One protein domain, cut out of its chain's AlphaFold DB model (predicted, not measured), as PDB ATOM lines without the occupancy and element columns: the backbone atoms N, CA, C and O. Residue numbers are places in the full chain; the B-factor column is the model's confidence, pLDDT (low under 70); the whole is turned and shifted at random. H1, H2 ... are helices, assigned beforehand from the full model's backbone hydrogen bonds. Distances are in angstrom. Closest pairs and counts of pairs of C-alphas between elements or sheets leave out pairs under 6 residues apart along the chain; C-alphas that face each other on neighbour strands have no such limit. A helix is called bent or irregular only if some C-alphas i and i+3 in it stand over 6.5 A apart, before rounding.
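AT A GLANCE: This is residues 21 to 90 of the 99 residues of the protein "SCP domain-containing protein" of Onchocerca ochengi (UniProt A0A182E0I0). Two separate helices, H1 and then H2, are set crosswise with no contact between them, and a long irregular link joins them: it folds back beside H1 and then stretches across to the start of H2. Beyond the far end of H2 a small loop sticks out, residues 83 to 88. The printed part has 70 residues with two named helices and no named strand, and the class is all helix. The whole is loose, with a radius of gyration of the C-alphas of 14.5 A, and spans 40 by 31 by 27 A.

HOW THE PARTS SIT: Start with H1, residues 21 to 37, and read on through residues 38 to 63 to H2, residues 64 to 81. You will find H1 and H2 apart, with no C-alpha of the one within 8 A of the other. In H1 every O i to N i+4 pair is within hydrogen-bond range; in H2, 9 of 14 are. After H2, look at residues 82 to 83, which pair antiparallel with residues 88 to 89, a pairing too short to be named.

IN THESE COORDINATES: Find C-alpha 21 at (29.838, 10.734, 120.995); from there H1 runs 24.9 A to C-alpha 37. Find C-alpha 64 at (37.797, 27.259, 120.257), where H2 begins; it runs 27.6 A to C-alpha 81 at (60.934, 12.983, 115.604). Neither helix is bent.

THE WHOLE: The two C-alphas farthest apart are those of Asn 59 and Lys 85, at 42.1 A. The link from H1 to H2 is long, with 26 residues. The printed part has no cut. The mean pLDDT of the printed part is 92.0, and residue 90 alone is under 70.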
ATOM      1  N   SER A  21      30.300  10.121 119.746       96.75
ATOM      2  CA  SER A  21      29.838  10.734 120.995       96.75
ATOM      3  C   SER A  21      30.303   9.994 122.252       96.75
ATOM      4  O   SER A  21      30.481  10.610 123.299       96.75
ATOM      5  N   GLU A  22      30.535   8.681 122.179       95.88
ATOM      6  CA  GLU A  22      31.091   7.920 123.300       95.88
ATOM      7  C   GLU A  22      32.564   8.285 123.541       95.88
ATOM      8  O   GLU A  22      32.972   8.462 124.692       95.88
ATOM      9  N   LEU A  23      33.344   8.463 122.469       96.19
ATOM     10  CA  LEU A  23      34.734   8.922 122.562       96.19
ATOM     11  C   LEU A  23      34.826  10.345 123.117       96.19
ATOM     12  O   LEU A  23      35.648  10.602 123.986       96.19
ATOM     13  N   GLU A  24      33.962  11.254 122.664       96.31
ATOM     14  CA  GLU A  24      33.927  12.629 123.177       96.31
ATOM     15  C   GLU A  24      33.602  12.655 124.672       96.31
ATOM     16  O   GLU A  24      34.338  13.254 125.452       96.31
ATOM     17  N   ARG A  25      32.570  11.913 125.091       96.38
ATOM     18  CA  ARG A  25      32.170  11.830 126.499       96.38
ATOM     19  C   ARG A  25      33.269  11.241 127.384       96.38
ATOM     20  O   ARG A  25      33.479  11.702 128.502       96.38
ATOM     21  N   THR A  26      33.943  10.187 126.927       95.88
ATOM     22  CA  THR A  26      35.021   9.552 127.707       95.88
ATOM     23  C   THR A  26      36.254  10.450 127.803       95.88
ATOM     24  O   THR A  26      36.817  10.573 128.889       95.88
ATOM     25  N   ALA A  27      36.611  11.150 126.722       96.25
ATOM     26  CA  ALA A  27      37.683  12.142 126.727       96.25
ATOM     27  C   ALA A  27      37.379  13.326 127.661       96.25
ATOM     28  O   ALA A  27      38.250  13.744 128.420       96.25
ATOM     29  N   GLU A  28      36.144  13.835 127.657       96.50
ATOM     30  CA  GLU A  28      35.704  14.920 128.544       96.50
ATOM     31  C   GLU A  28      35.785  14.520 130.025       96.50
ATOM     32  O   GLU A  28      36.340  15.259 130.841       96.50
ATOM     33  N   ILE A  29      35.313  13.317 130.378       96.38
ATOM     34  CA  ILE A  29      35.412  12.789 131.749       96.38
ATOM     35  C   ILE A  29      36.872  12.738 132.210       96.38
ATOM     36  O   ILE A  29      37.179  13.156 133.330       96.38
ATOM     37  N   TRP A  30      37.778  12.248 131.360       96.31
ATOM     38  CA  TRP A  30      39.190  12.164 131.723       96.31
ATOM     39  C   TRP A  30      39.850  13.543 131.830       96.31
ATOM     40  O   TRP A  30      40.590  13.797 132.779       96.31
ATOM     41  N   ALA A  31      39.519  14.472 130.931       95.19
ATOM     42  CA  ALA A  31      39.995  15.850 131.006       95.19
ATOM     43  C   ALA A  31      39.575  16.531 132.321       95.19
ATOM     44  O   ALA A  31      40.401  17.177 132.968       95.19
ATOM     45  N   HIS A  32      38.330  16.333 132.772       95.44
ATOM     46  CA  HIS A  32      37.879  16.819 134.079       95.44
ATOM     47  C   HIS A  32      38.624  16.162 135.245       95.44
ATOM     48  O   HIS A  32      38.986  16.851 136.201       95.44
ATOM     49  N   HIS A  33      38.888  14.853 135.170       94.75
ATOM     50  CA  HIS A  33      39.679  14.160 136.185       94.75
ATOM     51  C   HIS A  33      41.086  14.762 136.307       94.75
ATOM     52  O   HIS A  33      41.496  15.124 137.410       94.75
ATOM     53  N   LEU A  34      41.792  14.940 135.187       94.19
ATOM     54  CA  LEU A  34      43.126  15.549 135.157       94.19
ATOM     55  C   LEU A  34      43.110  16.992 135.678       94.19
ATOM     56  O   LEU A  34      43.924  17.355 136.525       94.19
ATOM     57  N   ALA A  35      42.135  17.800 135.251       91.81
ATOM     58  CA  ALA A  35      41.995  19.181 135.713       91.81
ATOM     59  C   ALA A  35      41.794  19.281 137.239       91.81
ATOM     60  O   ALA A  35      42.261  20.235 137.857       91.81
ATOM     61  N   SER A  36      41.137  18.292 137.858       92.31
ATOM     62  CA  SER A  36      40.890  18.270 139.308       92.31
ATOM     63  C   SER A  36      42.117  17.932 140.161       92.31
ATOM     64  O   SER A  36      42.121  18.212 141.359       92.31
ATOM     65  N   ARG A  37      43.147  17.318 139.568       86.25
ATOM     66  CA  ARG A  37      44.320  16.815 140.297       86.25
ATOM     67  C   ARG A  37      45.501  17.777 140.312       86.25
ATOM     68  O   ARG A  37      46.340  17.661 141.200       86.25
ATOM     69  N   ALA A  38      45.543  18.724 139.371       73.31
ATOM     70  CA  ALA A  38      46.635  19.688 139.212       73.31
ATOM     71  C   ALA A  38      48.038  19.035 139.198       73.31
ATOM     72  O   ALA A  38      49.004  19.607 139.700       73.31
ATOM     73  N   ASP A  39      48.141  17.827 138.638       79.56
ATOM     74  CA  ASP A  39      49.370  17.049 138.514       79.56
ATOM     75  C   ASP A  39      49.766  16.843 137.044       79.56
ATOM     76  O   ASP A  39      49.200  17.439 136.124       79.56
ATOM     77  N   CYS A  40      50.810  16.043 136.819       86.19
ATOM     78  CA  CYS A  40      51.260  15.707 135.476       86.19
ATOM     79  C   CYS A  40      50.129  15.066 134.666       86.19
ATOM     80  O   CYS A  40      49.372  14.241 135.179       86.19
ATOM     81  N   LEU A  41      50.086  15.367 133.366       91.00
ATOM     82  CA  LEU A  41      49.206  14.662 132.444       91.00
ATOM     83  C   LEU A  41      49.536  13.171 132.462       91.00
ATOM     84  O   LEU A  41      50.621  12.754 132.055       91.00
ATOM     85  N   ILE A  42      48.578  12.378 132.926       93.44
ATOM     86  CA  ILE A  42      48.665  10.927 132.907       93.44
ATOM     87  C   ILE A  42      47.607  10.349 131.983       93.44
ATOM     88  O   ILE A  42      46.468  10.806 131.894       93.44
ATOM     89  N   HIS A  43      48.026   9.308 131.294       94.38
ATOM     90  CA  HIS A  43      47.191   8.489 130.442       94.38
ATOM     91  C   HIS A  43      46.093   7.786 131.249       94.38
ATOM     92  O   HIS A  43      46.392   7.224 132.304       94.38
ATOM     93  N   ASP A  44      44.855   7.755 130.737       94.50
ATOM     94  CA  ASP A  44      43.768   7.004 131.380       94.50
ATOM     95  C   ASP A  44      44.157   5.516 131.450       94.50
ATOM     96  O   ASP A  44      44.394   4.898 130.401       94.50
ATOM     97  N   PRO A  45      44.270   4.917 132.653       93.25
ATOM     98  CA  PRO A  45      44.617   3.506 132.801       93.25
ATOM     99  C   PRO A  45      43.482   2.572 132.361       93.25
ATOM    100  O   PRO A  45      43.713   1.387 132.133       93.25
ATOM    101  N   SER A  46      42.258   3.090 132.249       92.25
ATOM    102  CA  SER A  46      41.051   2.360 131.870       92.25
ATOM    103  C   SER A  46      40.635   2.562 130.408       92.25
ATOM    104  O   SER A  46      39.638   1.974 129.972       92.25
ATOM    105  N   LYS A  47      41.396   3.350 129.627       89.62
ATOM    106  CA  LYS A  47      41.047   3.631 128.231       89.62
ATOM    107  C   LYS A  47      40.971   2.359 127.396       89.62
ATOM    108  O   LYS A  47      41.820   1.472 127.468       89.62
ATOM    109  N   LYS A  48      39.960   2.314 126.532       91.12
ATOM    110  CA  LYS A  48      39.758   1.240 125.545       91.12
ATOM    111  C   LYS A  48      40.229   1.617 124.140       91.12
ATOM    112  O   LYS A  48      40.316   0.755 123.273       91.12
ATOM    113  N   PHE A  49      40.496   2.899 123.915       92.94
ATOM    114  CA  PHE A  49      40.829   3.477 122.617       92.94
ATOM    115  C   PHE A  49      42.173   4.207 122.693       92.94
ATOM    116  O   PHE A  49      42.701   4.413 123.783       92.94
ATOM    117  N   GLY A  50      42.729   4.591 121.541       93.56
ATOM    118  CA  GLY A  50      43.909   5.461 121.503       93.56
ATOM    119  C   GLY A  50      43.630   6.817 122.161       93.56
ATOM    120  O   GLY A  50      42.496   7.294 122.142       93.56
ATOM    121  N   GLU A  51      44.663   7.433 122.731       94.81
ATOM    122  CA  GLU A  51      44.558   8.667 123.512       94.81
ATOM    123  C   GLU A  51      45.766   9.564 123.245       94.81
ATOM    124  O   GLU A  51      46.903   9.106 123.339       94.81
ATOM    125  N   ASN A  52      45.497  10.847 123.004       95.12
ATOM    126  CA  ASN A  52      46.495  11.908 123.035       95.12
ATOM    127  C   ASN A  52      46.091  12.915 124.117       95.12
ATOM    128  O   ASN A  52      44.906  13.219 124.262       95.12
ATOM    129  N   LEU A  53      47.068  13.457 124.842       94.88
ATOM    130  CA  LEU A  53      46.843  14.431 125.909       94.88
ATOM    131  C   LEU A  53      47.498  15.759 125.554       94.88
ATOM    132  O   LEU A  53      48.637  15.800 125.102       94.88
ATOM    133  N   PHE A  54      46.777  16.848 125.785       93.75
ATOM    134  CA  PHE A  54      47.265  18.201 125.572       93.75
ATOM    135  C   PHE A  54      46.853  19.073 126.748       93.75
ATOM    136  O   PHE A  54      45.729  18.977 127.236       93.75
ATOM    137  N   TYR A  55      47.759  19.943 127.174       90.44
ATOM    138  CA  TYR A  55      47.505  20.938 128.201       90.44
ATOM    139  C   TYR A  55      47.996  22.300 127.728       90.44
ATOM    140  O   TYR A  55      48.973  22.402 126.987       90.44
ATOM    141  N   TYR A  56      47.298  23.339 128.170       90.06
ATOM    142  CA  TYR A  56      47.623  24.719 127.864       90.06
ATOM    143  C   TYR A  56      47.363  25.584 129.098       90.06
ATOM    144  O   TYR A  56      46.214  25.764 129.503       90.06
ATOM    145  N   ALA A  57      48.432  26.101 129.706       87.81
ATOM    146  CA  ALA A  57      48.352  27.051 130.812       87.81
ATOM    147  C   ALA A  57      48.266  28.480 130.269       87.81
ATOM    148  O   ALA A  57      49.151  28.928 129.544       87.81
ATOM    149  N   THR A  58      47.220  29.214 130.639       88.81
ATOM    150  CA  THR A  58      47.064  30.628 130.285       88.81
ATOM    151  C   THR A  58      46.144  31.333 131.277       88.81
ATOM    152  O   THR A  58      45.277  30.704 131.880       88.81
ATOM    153  N   ASN A  59      46.289  32.652 131.399       92.06
ATOM    154  CA  ASN A  59      45.327  33.503 132.109       92.06
ATOM    155  C   ASN A  59      44.124  33.889 131.230       92.06
ATOM    156  O   ASN A  59      43.089  34.300 131.747       92.06
ATOM    157  N   LEU A  60      44.260  33.777 129.905       94.00
ATOM    158  CA  LEU A  60      43.211  34.071 128.933       94.00
ATOM    159  C   LEU A  60      43.145  32.946 127.904       94.00
ATOM    160  O   LEU A  60      44.113  32.705 127.177       94.00
ATOM    161  N   LEU A  61      42.007  32.258 127.854       92.75
ATOM    162  CA  LEU A  61      41.781  31.192 126.886       92.75
ATOM    163  C   LEU A  61      41.611  31.783 125.476       92.75
ATOM    164  O   LEU A  61      40.824  32.718 125.307       92.75
ATOM    165  N   PRO A  62      42.323  31.250 124.466       94.88
ATOM    166  CA  PRO A  62      42.012  31.514 123.067       94.88
ATOM    167  C   PRO A  62      40.613  31.002 122.706       94.88
ATOM    168  O   PRO A  62      40.018  30.203 123.432       94.88
ATOM    169  N   ASP A  63      40.107  31.423 121.549       96.62
ATOM    170  CA  ASP A  63      38.875  30.870 120.995       96.62
ATOM    171  C   ASP A  63      39.017  29.371 120.656       96.62
ATOM    172  O   ASP A  63      40.117  28.820 120.531       96.62
ATOM    173  N   GLU A  64      37.875  28.704 120.492       94.38
ATOM    174  CA  GLU A  64      37.797  27.259 120.257       94.38
ATOM    175  C   GLU A  64      38.535  26.808 118.989       94.38
ATOM    176  O   GLU A  64      39.105  25.712 118.954       94.38
ATOM    177  N   GLU A  65      38.537  27.631 117.936       95.75
ATOM    178  CA  GLU A  65      39.187  27.300 116.673       95.75
ATOM    179  C   GLU A  65      40.709  27.366 116.808       95.75
ATOM    180  O   GLU A  65      41.405  26.436 116.379       95.75
ATOM    181  N   THR A  66      41.210  28.421 117.449       96.06
ATOM    182  CA  THR A  66      42.628  28.598 117.766       96.06
ATOM    183  C   THR A  66      43.120  27.475 118.679       96.06
ATOM    184  O   THR A  66      44.109  26.815 118.352       96.06
ATOM    185  N   MET A  67      42.396  27.173 119.763       95.69
ATOM    186  CA  MET A  67      42.722  26.056 120.658       95.69
ATOM    187  C   MET A  67      42.768  24.723 119.906       95.69
ATOM    188  O   MET A  67      43.739  23.973 120.014       95.69
ATOM    189  N   ALA A  68      41.762  24.442 119.073       96.00
ATOM    190  CA  ALA A  68      41.727  23.217 118.287       96.00
ATOM    191  C   ALA A  68      42.876  23.118 117.274       96.00
ATOM    192  O   ALA A  68      43.340  22.012 116.993       96.00
ATOM    193  N   LEU A  69      43.314  24.235 116.689       96.12
ATOM    194  CA  LEU A  69      44.476  24.255 115.809       96.12
ATOM    195  C   LEU A  69      45.752  23.945 116.595       96.12
ATOM    196  O   LEU A  69      46.486  23.048 116.190       96.12
ATOM    197  N   MET A  70      45.978  24.622 117.724       95.94
ATOM    198  CA  MET A  70      47.164  24.426 118.563       95.94
ATOM    199  C   MET A  70      47.288  22.981 119.055       95.94
ATOM    200  O   MET A  70      48.349  22.381 118.893       95.94
ATOM    201  N   THR A  71      46.203  22.393 119.570       95.81
ATOM    202  CA  THR A  71      46.181  20.993 120.027       95.81
ATOM    203  C   THR A  71      46.530  20.009 118.913       95.81
ATOM    204  O   THR A  71      47.302  19.083 119.115       95.81
ATOM    205  N   VAL A  72      45.953  20.168 117.720       97.00
ATOM    206  CA  VAL A  72      46.201  19.207 116.632       97.00
ATOM    207  C   VAL A  72      47.575  19.419 116.010       97.00
ATOM    208  O   VAL A  72      48.230  18.459 115.604       97.00
ATOM    209  N   GLN A  73      48.015  20.672 115.924       95.88
ATOM    210  CA  GLN A  73      49.327  21.005 115.406       95.88
ATOM    211  C   GLN A  73      50.427  20.461 116.317       95.88
ATOM    212  O   GLN A  73      51.362  19.875 115.787       95.88
ATOM    213  N   SER A  74      50.319  20.578 117.645       94.69
ATOM    214  CA  SER A  74      51.332  20.036 118.563       94.69
ATOM    215  C   SER A  74      51.540  18.532 118.358       94.69
ATOM    216  O   SER A  74      52.673  18.115 118.128       94.69
ATOM    217  N   PHE A  75      50.460  17.747 118.286       94.94
ATOM    218  CA  PHE A  75      50.535  16.313 117.976       94.94
ATOM    219  C   PHE A  75      51.134  16.041 116.595       94.94
ATOM    220  O   PHE A  75      51.928  15.126 116.414       94.94
ATOM    221  N   TYR A  76      50.771  16.835 115.583       94.31
ATOM    222  CA  TYR A  76      51.293  16.638 114.232       94.31
ATOM    223  C   TYR A  76      52.801  16.904 114.133       94.31
ATOM    224  O   TYR A  76      53.497  16.229 113.374       94.31
ATOM    225  N   LEU A  77      53.316  17.875 114.894       93.56
ATOM    226  CA  LEU A  77      54.736  18.237 114.897       93.56
ATOM    227  C   LEU A  77      55.624  17.140 115.512       93.56
ATOM    228  O   LEU A  77      56.822  17.118 115.230       93.56
ATOM    229  N   GLU A  78      55.068  16.181 116.260       88.56
ATOM    230  CA  GLU A  78      55.801  14.988 116.722       88.56
ATOM    231  C   GLU A  78      56.402  14.188 115.557       88.56
ATOM    232  O   GLU A  78      57.462  13.580 115.702       88.56
ATOM    233  N   ALA A  79      55.804  14.275 114.361       89.19
ATOM    234  CA  ALA A  79      56.311  13.630 113.154       89.19
ATOM    235  C   ALA A  79      57.753  14.037 112.796       89.19
ATOM    236  O   ALA A  79      58.450  13.268 112.135       89.19
ATOM    237  N   TYR A  80      58.242  15.199 113.248       88.38
ATOM    238  CA  TYR A  80      59.650  15.575 113.070       88.38
ATOM    239  C   TYR A  80      60.623  14.638 113.797       88.38
ATOM    240  O   TYR A  80      61.770  14.493 113.373       88.38
ATOM    241  N   GLY A  81      60.173  13.991 114.872       87.12
ATOM    242  CA  GLY A  81      60.934  12.983 115.604       87.12
ATOM    243  C   GLY A  81      60.859  11.586 115.002       87.12
ATOM    244  O   GLY A  81      61.688  10.745 115.358       87.12
ATOM    245  N   TYR A  82      59.907  11.338 114.102       86.31
ATOM    246  CA  TYR A  82      59.627  10.011 113.569       86.31
ATOM    247  C   TYR A  82      60.548   9.675 112.392       86.31
ATOM    248  O   TYR A  82      60.601  10.371 111.375       86.31
ATOM    249  N   ASN A  83      61.269   8.559 112.486       89.50
ATOM    250  CA  ASN A  83      62.060   8.032 111.381       89.50
ATOM    251  C   ASN A  83      61.273   6.983 110.587       89.50
ATOM    252  O   ASN A  83      61.264   5.809 110.949       89.50
ATOM    253  N   TYR A  84      60.729   7.377 109.433       87.69
ATOM    254  CA  TYR A  84      59.954   6.502 108.539       87.69
ATOM    255  C   TYR A  84      60.722   5.315 107.937       87.69
ATOM    256  O   TYR A  84      60.102   4.395 107.414       87.69
ATOM    257  N   LYS A  85      62.061   5.312 107.974       91.94
ATOM    258  CA  LYS A  85      62.855   4.167 107.493       91.94
ATOM    259  C   LYS A  85      63.003   3.081 108.549       91.94
ATOM    260  O   LYS A  85      63.118   1.911 108.206       91.94
ATOM    261  N   THR A  86      63.064   3.476 109.818       92.44
ATOM    262  CA  THR A  86      63.314   2.560 110.938       92.44
ATOM    263  C   THR A  86      62.090   2.364 111.824       92.44
ATOM    264  O   THR A  86      62.136   1.519 112.705       92.44
ATOM    265  N   ASN A  87      61.025   3.142 111.611       86.31
ATOM    266  CA  ASN A  87      59.833   3.226 112.456       86.31
ATOM    267  C   ASN A  87      60.167   3.525 113.927       86.31
ATOM    268  O   ASN A  87      59.621   2.897 114.828       86.31
ATOM    269  N   MET A  88      61.104   4.451 114.161       81.81
ATOM    270  CA  MET A  88      61.572   4.820 115.504       81.81
ATOM    271  C   MET A  88      61.335   6.300 115.776       81.81
ATOM    272  O   MET A  88      61.640   7.133 114.917       81.81
ATOM    273  N   ASP A  89      60.902   6.608 116.994       80.31
ATOM    274  CA  ASP A  89      60.760   7.965 117.510       80.31
ATOM    275  C   ASP A  89      62.034   8.438 118.207       80.31
ATOM    276  O   ASP A  89      62.640   7.713 118.995       80.31
ATOM    277  N   ARG A  90      62.459   9.670 117.913       69.50
ATOM    278  CA  ARG A  90      63.608  10.323 118.572       69.50
ATOM    279  C   ARG A  90      63.215  11.386 119.593       69.50
ATOM    280  O   ARG A  90      64.100  11.950 120.230       69.50
TER     281      ARG A  90